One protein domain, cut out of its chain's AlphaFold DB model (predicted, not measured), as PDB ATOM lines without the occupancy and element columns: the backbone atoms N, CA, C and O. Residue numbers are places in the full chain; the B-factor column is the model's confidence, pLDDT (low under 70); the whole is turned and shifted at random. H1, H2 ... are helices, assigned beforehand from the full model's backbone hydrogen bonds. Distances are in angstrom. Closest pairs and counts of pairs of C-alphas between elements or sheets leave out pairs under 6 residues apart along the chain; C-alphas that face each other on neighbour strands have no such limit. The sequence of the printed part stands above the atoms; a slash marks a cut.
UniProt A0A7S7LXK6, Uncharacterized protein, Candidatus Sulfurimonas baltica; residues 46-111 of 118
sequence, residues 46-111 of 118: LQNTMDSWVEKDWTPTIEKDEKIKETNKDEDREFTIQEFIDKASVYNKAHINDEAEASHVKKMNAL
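AT A GLANCE: This is residues 46 to 111 of the 118 residues of an uncharacterized protein of Candidatus Sulfurimonas baltica (UniProt A0A7S7LXK6). Two kinked helices make a T, with residues 58 to 62 of H1 meeting the middle of H3. Short H2 and the loop after it fold back at one end; residues 96 to 111, including H4, stick out as an arm at the other. The printed part has 66 residues with four named helices, H1 to H4 in order along the chain, and no named strand; its class is all helix, and the whole is loose, with a radius of gyration of the C-alphas of 15.6 A and spans of 54 by 26 by 20 A.

IN THESE COORDINATES: H1, residues 46 to 62, begins at C-alpha 46 (584.282, 393.070, 315.188) and spans 22.0 A. H2 is residues 66 to 71. H3, residues 81 to 102, spans 29.3 A. H4, residues 105 to 109, ends at C-alpha 109 (573.137, 366.567, 298.505).

HOW THE PARTS SIT: H1 touches H3, about perpendicular at 87 degrees; their closest C-alphas, Ile 62 and Tyr 91, are 5.9 A apart. H2 is close but not clearly touching H3: C-alphas Ile 68 and Lys 87, the closest, are 7.0 A apart. H4 is apart from H3. Every O i to N i+4 pair is within hydrogen-bond range in H2 and H4, 10 of 13 in H1, 14 of 18 in H3.

THE WHOLE: The printed part has no cut. Residues 97 to 106 have pLDDT under 70.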
ATOM      1  N   LEU A  46     585.469 393.788 314.705       90.19
ATOM      2  CA  LEU A  46     584.282 393.070 315.188       90.19
ATOM      3  C   LEU A  46     583.180 394.009 315.685       90.19
ATOM      4  O   LEU A  46     582.010 393.754 315.423       90.19
ATOM      5  N   GLN A  47     583.550 395.098 316.363       89.69
ATOM      6  CA  GLN A  47     582.593 396.113 316.807       89.69
ATOM      7  C   GLN A  47     581.947 396.790 315.597       89.69
ATOM      8  O   GLN A  47     580.730 396.849 315.519       89.69
ATOM      9  N   ASN A  48     582.740 397.174 314.592       92.81
ATOM     10  CA  ASN A  48     582.218 397.762 313.357       92.81
ATOM     11  C   ASN A  48     581.299 396.802 312.587       92.81
ATOM     12  O   ASN A  48     580.289 397.226 312.030       92.81
ATOM     13  N   THR A  49     581.635 395.509 312.532       93.94
ATOM     14  CA  THR A  49     580.773 394.498 311.905       93.94
ATOM     15  C   THR A  49     579.460 394.348 312.663       93.94
ATOM     16  O   THR A  49     578.405 394.320 312.035       93.94
ATOM     17  N   MET A  50     579.518 394.278 313.993       93.69
ATOM     18  CA  MET A  50     578.334 394.150 314.836       93.69
ATOM     19  C   MET A  50     577.439 395.385 314.734       93.69
ATOM     20  O   MET A  50     576.256 395.236 314.459       93.69
ATOM     21  N   ASP A  51     578.004 396.586 314.841       94.56
ATOM     22  CA  ASP A  51     577.271 397.847 314.694       94.56
ATOM     23  C   ASP A  51     576.633 397.947 313.308       94.56
ATOM     24  O   ASP A  51     575.444 398.229 313.177       94.56
ATOM     25  N   SER A  52     577.389 397.611 312.257       96.38
ATOM     26  CA  SER A  52     576.854 397.605 310.899       96.38
ATOM     27  C   SER A  52     575.717 396.599 310.719       96.38
ATOM     28  O   SER A  52     574.843 396.856 309.896       96.38
ATOM     29  N   TRP A  53     575.742 395.448 311.392       95.75
ATOM     30  CA  TRP A  53     574.639 394.485 311.344       95.75
ATOM     31  C   TRP A  53     573.424 394.996 312.131       95.75
ATOM     32  O   TRP A  53     572.303 394.935 311.626       95.75
ATOM     33  N   VAL A  54     573.646 395.583 313.313       95.62
ATOM     34  CA  VAL A  54     572.583 396.180 314.130       95.62
ATOM     35  C   VAL A  54     571.845 397.271 313.352       95.62
ATOM     36  O   VAL A  54     570.620 397.248 313.265       95.62
ATOM     37  N   GLU A  55     572.586 398.193 312.739       95.19
ATOM     38  CA  GLU A  55     572.028 399.337 312.014       95.19
ATOM     39  C   GLU A  55     571.339 398.947 310.702       95.19
ATOM     40  O   GLU A  55     570.283 399.486 310.373       95.19
ATOM     41  N   LYS A  56     571.941 398.043 309.921       95.75
ATOM     42  CA  LYS A  56     571.475 397.765 308.552       95.75
ATOM     43  C   LYS A  56     570.434 396.665 308.470       95.75
ATOM     44  O   LYS A  56     569.713 396.619 307.477       95.75
ATOM     45  N   ASP A  57     570.382 395.782 309.461       94.56
ATOM     46  CA  ASP A  57     569.568 394.574 309.388       94.56
ATOM     47  C   ASP A  57     568.659 394.405 310.610       94.56
ATOM     48  O   ASP A  57     567.433 394.444 310.477       94.56
ATOM     49  N   TRP A  58     569.231 394.298 311.812       94.94
ATOM     50  CA  TRP A  58     568.455 394.014 313.022       94.94
ATOM     51  C   TRP A  58     567.390 395.080 313.312       94.94
ATOM     52  O   TRP A  58     566.196 394.774 313.296       94.94
ATOM     53  N   THR A  59     567.806 396.331 313.539       93.69
ATOM     54  CA  THR A  59     566.921 397.458 313.878       93.69
ATOM     55  C   THR A  59     565.817 397.678 312.839       93.69
ATOM     56  O   THR A  59     564.642 397.627 313.215       93.69
ATOM     57  N   PRO A  60     566.115 397.832 311.531       94.88
ATOM     58  CA  PRO A  60     565.069 398.056 310.534       94.88
ATOM     59  C   PRO A  60     564.138 396.853 310.358       94.88
ATOM     60  O   PRO A  60     563.019 397.012 309.870       94.88
ATOM     61  N   THR A  61     564.565 395.645 310.727       94.62
ATOM     62  CA  THR A  61     563.698 394.464 310.706       94.62
ATOM     63  C   THR A  61     562.718 394.471 311.871       94.62
ATOM     64  O   THR A  61     561.521 394.288 311.649       94.62
ATOM     65  N   ILE A  62     563.189 394.713 313.096       93.94
ATOM     66  CA  ILE A  62     562.324 394.672 314.284       93.94
ATOM     67  C   ILE A  62     561.388 395.886 314.384       93.94
ATOM     68  O   ILE A  62     560.297 395.759 314.926       93.94
ATOM     69  N   GLU A  63     561.757 397.042 313.825       92.94
ATOM     70  CA  GLU A  63     560.918 398.254 313.823       92.94
ATOM     71  C   GLU A  63     559.736 398.199 312.844       92.94
ATOM     72  O   GLU A  63     558.838 399.045 312.906       92.94
ATOM     73  N   LYS A  64     559.708 397.209 311.943       92.50
ATOM     74  CA  LYS A  64     558.533 396.926 311.103       92.50
ATOM     75  C   LYS A  64     557.370 396.371 311.924       92.50
ATOM     76  O   LYS A  64     556.227 396.480 311.490       92.50
ATOM     77  N   ASP A  65     557.652 395.771 313.079       94.62
ATOM     78  CA  ASP A  65     556.628 395.294 313.999       94.62
ATOM     79  C   ASP A  65     556.109 396.455 314.861       94.62
ATOM     80  O   ASP A  65     556.859 397.095 315.601       94.62
ATOM     81  N   GLU A  66     554.809 396.743 314.763       92.25
ATOM     82  CA  GLU A  66     554.188 397.893 315.430       92.25
ATOM     83  C   GLU A  66     554.255 397.805 316.960       92.25
ATOM     84  O   GLU A  66     554.417 398.828 317.627       92.25
ATOM     85  N   LYS A  67     554.186 396.592 317.528       90.00
ATOM     86  CA  LYS A  67     554.255 396.380 318.979       90.00
ATOM     87  C   LYS A  67     555.660 396.690 319.489       90.00
ATOM     88  O   LYS A  67     555.807 397.390 320.492       90.00
ATOM     89  N   ILE A  68     556.692 396.201 318.799       89.75
ATOM     90  CA  ILE A  68     558.087 396.507 319.144       89.75
ATOM     91  C   ILE A  68     558.370 397.996 318.954       89.75
ATOM     92  O   ILE A  68     558.979 398.613 319.827       89.75
ATOM     93  N   LYS A  69     557.899 398.585 317.851       89.81
ATOM     94  CA  LYS A  69     558.073 400.010 317.570       89.81
ATOM     95  C   LYS A  69     557.470 400.888 318.662       89.81
ATOM     96  O   LYS A  69     558.132 401.817 319.103       89.81
ATOM     97  N   GLU A  70     556.254 400.587 319.119       88.56
ATOM     98  CA  GLU A  70     555.622 401.321 320.221       88.56
ATOM     99  C   GLU A  70     556.415 401.171 321.520       88.56
ATOM    100  O   GLU A  70     556.700 402.157 322.191       88.56
ATOM    101  N   THR A  71     556.844 399.946 321.829       84.25
ATOM    102  CA  THR A  71     557.627 399.654 323.035       84.25
ATOM    103  C   THR A  71     558.981 400.385 323.015       84.25
ATOM    104  O   THR A  71     559.466 400.808 324.055       84.25
ATOM    105  N   ASN A  72     559.600 400.582 321.850       82.62
ATOM    106  CA  ASN A  72     560.890 401.272 321.719       82.62
ATOM    107  C   ASN A  72     560.807 402.809 321.727       82.62
ATOM    108  O   ASN A  72     561.856 403.441 321.750       82.62
ATOM    109  N   LYS A  73     559.614 403.422 321.690       85.31
ATOM    110  CA  LYS A  73     559.482 404.894 321.751       85.31
ATOM    111  C   LYS A  73     559.867 405.477 323.105       85.31
ATOM    112  O   LYS A  73     560.215 406.649 323.188       85.31
ATOM    113  N   ASP A  74     559.719 404.680 324.153       86.56
ATOM    114  CA  ASP A  74     560.146 405.040 325.494       86.56
ATOM    115  C   ASP A  74     561.625 404.665 325.641       86.56
ATOM    116  O   ASP A  74     561.963 403.495 325.827       86.56
ATOM    117  N   GLU A  75     562.500 405.657 325.455       80.62
ATOM    118  CA  GLU A  75     563.959 405.503 325.511       80.62
ATOM    119  C   GLU A  75     564.487 405.385 326.951       80.62
ATOM    120  O   GLU A  75     565.571 404.845 327.161       80.62
ATOM    121  N   ASP A  76     563.711 405.840 327.942       86.94
ATOM    122  CA  ASP A  76     564.123 405.901 329.351       86.94
ATOM    123  C   ASP A  76     563.791 404.617 330.131       86.94
ATOM    124  O   ASP A  76     564.112 404.490 331.318       86.94
ATOM    125  N   ARG A  77     563.139 403.643 329.491       87.12
ATOM    126  CA  ARG A  77     562.738 402.398 330.152       87.12
ATOM    127  C   ARG A  77     563.897 401.427 330.342       87.12
ATOM    128  O   ARG A  77     564.825 401.327 329.540       87.12
ATOM    129  N   GLU A  78     563.777 400.603 331.376       91.06
ATOM    130  CA  GLU A  78     564.729 399.529 331.631       91.06
ATOM    131  C   GLU A  78     564.629 398.416 330.575       91.06
ATOM    132  O   GLU A  78     563.543 398.001 330.152       91.06
ATOM    133  N   PHE A  79     565.792 397.894 330.181       89.56
ATOM    134  CA  PHE A  79     565.892 396.716 329.327       89.56
ATOM    135  C   PHE A  79     565.351 395.474 330.044       89.56
ATOM    136  O   PHE A  79     565.689 395.211 331.200       89.56
ATOM    137  N   THR A  80     564.587 394.643 329.328       92.50
ATOM    138  CA  THR A  80     564.138 393.341 329.846       92.50
ATOM    139  C   THR A  80     564.564 392.184 328.946       92.50
ATOM    140  O   THR A  80     564.603 392.288 327.722       92.50
ATOM    141  N   ILE A  81     564.831 391.020 329.544       94.44
ATOM    142  CA  ILE A  81     565.150 389.803 328.775       94.44
ATOM    143  C   ILE A  81     563.972 389.401 327.876       94.44
ATOM    144  O   ILE A  81     564.183 388.957 326.749       94.44
ATOM    145  N   GLN A  82     562.734 389.578 328.347       92.06
ATOM    146  CA  GLN A  82     561.546 389.247 327.560       92.06
ATOM    147  C   GLN A  82     561.466 390.082 326.284       92.06
ATOM    148  O   GLN A  82     561.159 389.558 325.221       92.06
ATOM    149  N   GLU A  83     561.795 391.364 326.366       90.38
ATOM    150  CA  GLU A  83     561.860 392.233 325.199       90.38
ATOM    151  C   GLU A  83     562.903 391.756 324.186       90.38
ATOM    152  O   GLU A  83     562.632 391.749 322.986       90.38
ATOM    153  N   PHE A  84     564.084 391.334 324.644       92.19
ATOM    154  CA  PHE A  84     565.076 390.749 323.745       92.19
ATOM    155  C   PHE A  84     564.536 389.496 323.048       92.19
ATOM    156  O   PHE A  84     564.694 389.355 321.837       92.19
ATOM    157  N   ILE A  85     563.856 388.615 323.788       94.50
ATOM    158  CA  ILE A  85     563.225 387.409 323.233       94.50
ATOM    159  C   ILE A  85     562.158 387.781 322.194       94.50
ATOM    160  O   ILE A  85     562.123 387.190 321.113       94.50
ATOM    161  N   ASP A  86     561.319 388.774 322.487       93.44
ATOM    162  CA  ASP A  86     560.278 389.257 321.580       93.44
ATOM    163  C   ASP A  86     560.895 389.831 320.289       93.44
ATOM    164  O   ASP A  86     560.486 389.453 319.187       93.44
ATOM    165  N   LYS A  87     561.938 390.668 320.408       94.00
ATOM    166  CA  LYS A  87     562.697 391.225 319.273       94.00
ATOM    167  C   LYS A  87     563.354 390.134 318.429       94.00
ATOM    168  O   LYS A  87     563.208 390.131 317.207       94.00
ATOM    169  N   ALA A  88     564.004 389.166 319.073       92.88
ATOM    170  CA  ALA A  88     564.611 388.023 318.400       92.88
ATOM    171  C   ALA A  88     563.572 387.158 317.678       92.88
ATOM    172  O   ALA A  88     563.822 386.697 316.568       92.88
ATOM    173  N   SER A  89     562.383 386.969 318.258       92.75
ATOM    174  CA  SER A  89     561.293 386.235 317.608       92.75
ATOM    175  C   SER A  89     560.861 386.900 316.301       92.75
ATOM    176  O   SER A  89     560.670 386.210 315.300       92.75
ATOM    177  N   VAL A  90     560.728 388.229 316.291       93.69
ATOM    178  CA  VAL A  90     560.373 388.996 315.087       93.69
ATOM    179  C   VAL A  90     561.475 388.915 314.036       93.69
ATOM    180  O   VAL A  90     561.185 388.597 312.883       93.69
ATOM    181  N   TYR A  91     562.730 389.127 314.434       93.00
ATOM    182  CA  TYR A  91     563.867 389.020 313.522       93.00
ATOM    183  C   TYR A  91     563.954 387.626 312.886       93.00
ATOM    184  O   TYR A  91     563.999 387.507 311.661       93.00
ATOM    185  N   ASN A  92     563.874 386.574 313.707       90.56
ATOM    186  CA  ASN A  92     563.927 385.194 313.238       90.56
ATOM    187  C   ASN A  92     562.781 384.890 312.277       90.56
ATOM    188  O   ASN A  92     563.028 384.293 311.239       90.56
ATOM    189  N   LYS A  93     561.549 385.332 312.575       89.81
ATOM    190  CA  LYS A  93     560.389 385.167 311.678       89.81
ATOM    191  C   LYS A  93     560.607 385.797 310.304       89.81
ATOM    192  O   LYS A  93     560.168 385.221 309.313       89.81
ATOM    193  N   ALA A  94     561.269 386.950 310.244       88.25
ATOM    194  CA  ALA A  94     561.578 387.617 308.985       88.25
ATOM    195  C   ALA A  94     562.666 386.884 308.176       88.25
ATOM    196  O   ALA A  94     562.604 386.895 306.951       88.25
ATOM    197  N   HIS A  95     563.596 386.200 308.850       83.94
ATOM    198  CA  HIS A  95     564.772 385.561 308.246       83.94
ATOM    199  C   HIS A  95     564.664 384.030 308.084       83.94
ATOM    200  O   HIS A  95     565.606 383.395 307.616       83.94
ATOM    201  N   ILE A  96     563.515 383.410 308.405       73.19
ATOM    202  CA  ILE A  96     563.304 381.943 308.288       73.19
ATOM    203  C   ILE A  96     563.664 381.419 306.888       73.19
ATOM    204  O   ILE A  96     564.193 380.315 306.742       73.19
ATOM    205  N   ASN A  97     563.370 382.198 305.849       65.06
ATOM    206  CA  ASN A  97     563.594 381.774 304.470       65.06
ATOM    207  C   ASN A  97     565.045 381.959 304.011       65.06
ATOM    208  O   ASN A  97     565.479 381.234 303.117       65.06
ATOM    209  N   ASP A  98     565.809 382.854 304.636       64.00
ATOM    210  CA  ASP A  98     567.198 383.108 304.248       64.00
ATOM    211  C   ASP A  98     568.081 381.905 304.582       64.00
ATOM    212  O   ASP A  98     568.929 381.504 303.786       64.00
ATOM    213  N   GLU A  99     567.820 381.241 305.710       56.25
ATOM    214  CA  GLU A  99     568.498 379.995 306.073       56.25
ATOM    215  C   GLU A  99     568.067 378.813 305.192       56.25
ATOM    216  O   GLU A  99     568.887 377.952 304.861       56.25
ATOM    217  N   ALA A 100     566.801 378.768 304.759       56.72
ATOM    218  CA  ALA A 100     566.302 377.734 303.850       56.72
ATOM    219  C   ALA A 100     566.895 377.865 302.431       56.72
ATOM    220  O   ALA A 100     567.189 376.858 301.776       56.72
ATOM    221  N   GLU A 101     567.111 379.098 301.968       54.84
ATOM    222  CA  GLU A 101     567.750 379.432 300.690       54.84
ATOM    223  C   GLU A 101     569.283 379.257 300.749       54.84
ATOM    224  O   GLU A 101     569.877 378.703 299.819       54.84
ATOM    225  N   ALA A 102     569.925 379.652 301.858       56.41
ATOM    226  CA  ALA A 102     571.376 379.557 302.071       56.41
ATOM    227  C   ALA A 102     571.855 378.182 302.569       56.41
ATOM    228  O   ALA A 102     573.063 377.938 302.652       56.41
ATOM    229  N   SER A 103     570.936 377.267 302.888       58.62
ATOM    230  CA  SER A 103     571.273 375.947 303.409       58.62
ATOM    231  C   SER A 103     572.216 375.195 302.466       58.62
ATOM    232  O   SER A 103     571.864 374.774 301.355       58.62
ATOM    233  N   HIS A 104     573.432 374.940 302.954       65.62
ATOM    234  CA  HIS A 104     574.416 374.102 302.275       65.62
ATOM    235  C   HIS A 104     573.937 372.653 302.092       65.62
ATOM    236  O   HIS A 104     574.601 371.899 301.390       65.62
ATOM    237  N   VAL A 105     572.777 372.262 302.639       67.50
ATOM    238  CA  VAL A 105     572.161 370.943 302.432       67.50
ATOM    239  C   VAL A 105     571.945 370.658 300.946       67.50
ATOM    240  O   VAL A 105     572.273 369.565 300.493       67.50
ATOM    241  N   LYS A 106     571.498 371.638 300.146       67.25
ATOM    242  CA  LYS A 106     571.386 371.455 298.685       67.25
ATOM    243  C   LYS A 106     572.751 371.180 298.041       67.25
ATOM    244  O   LYS A 106     572.854 370.314 297.179       67.25
ATOM    245  N   LYS A 107     573.805 371.876 298.488       73.31
ATOM    246  CA  LYS A 107     575.184 371.689 298.001       73.31
ATOM    247  C   LYS A 107     575.771 370.345 298.441       73.31
ATOM    248  O   LYS A 107     576.442 369.700 297.651       73.31
ATOM    249  N   MET A 108     575.481 369.910 299.665       75.00
ATOM    250  CA  MET A 108     575.895 368.626 300.230       75.00
ATOM    251  C   MET A 108     575.206 367.453 299.524       75.00
ATOM    252  O   MET A 108     575.868 366.490 299.160       75.00
ATOM    253  N   ASN A 109     573.903 367.568 299.252       72.31
ATOM    254  CA  ASN A 109     573.137 366.567 298.505       72.31
ATOM    255  C   ASN A 109     573.529 366.493 297.020       72.31
ATOM    256  O   ASN A 109     573.269 365.486 296.370       72.31
ATOM    257  N   ALA A 110     574.139 367.551 296.477       79.19
ATOM    258  CA  ALA A 110     574.668 367.582 295.115       79.19
ATOM    259  C   ALA A 110     576.096 367.016 295.003       79.19
ATOM    260  O   ALA A 110     576.632 366.938 293.896       79.19
ATOM    261  N   LEU A 111     576.734 366.636 296.119       83.19
ATOM    262  CA  LEU A 111     578.039 365.987 296.070       83.19
ATOM    263  C   LEU A 111     577.892 364.562 295.516       83.19
ATOM    264  O   LEU A 111     576.997 363.827 295.940       83.19
TER     265      LEU A 111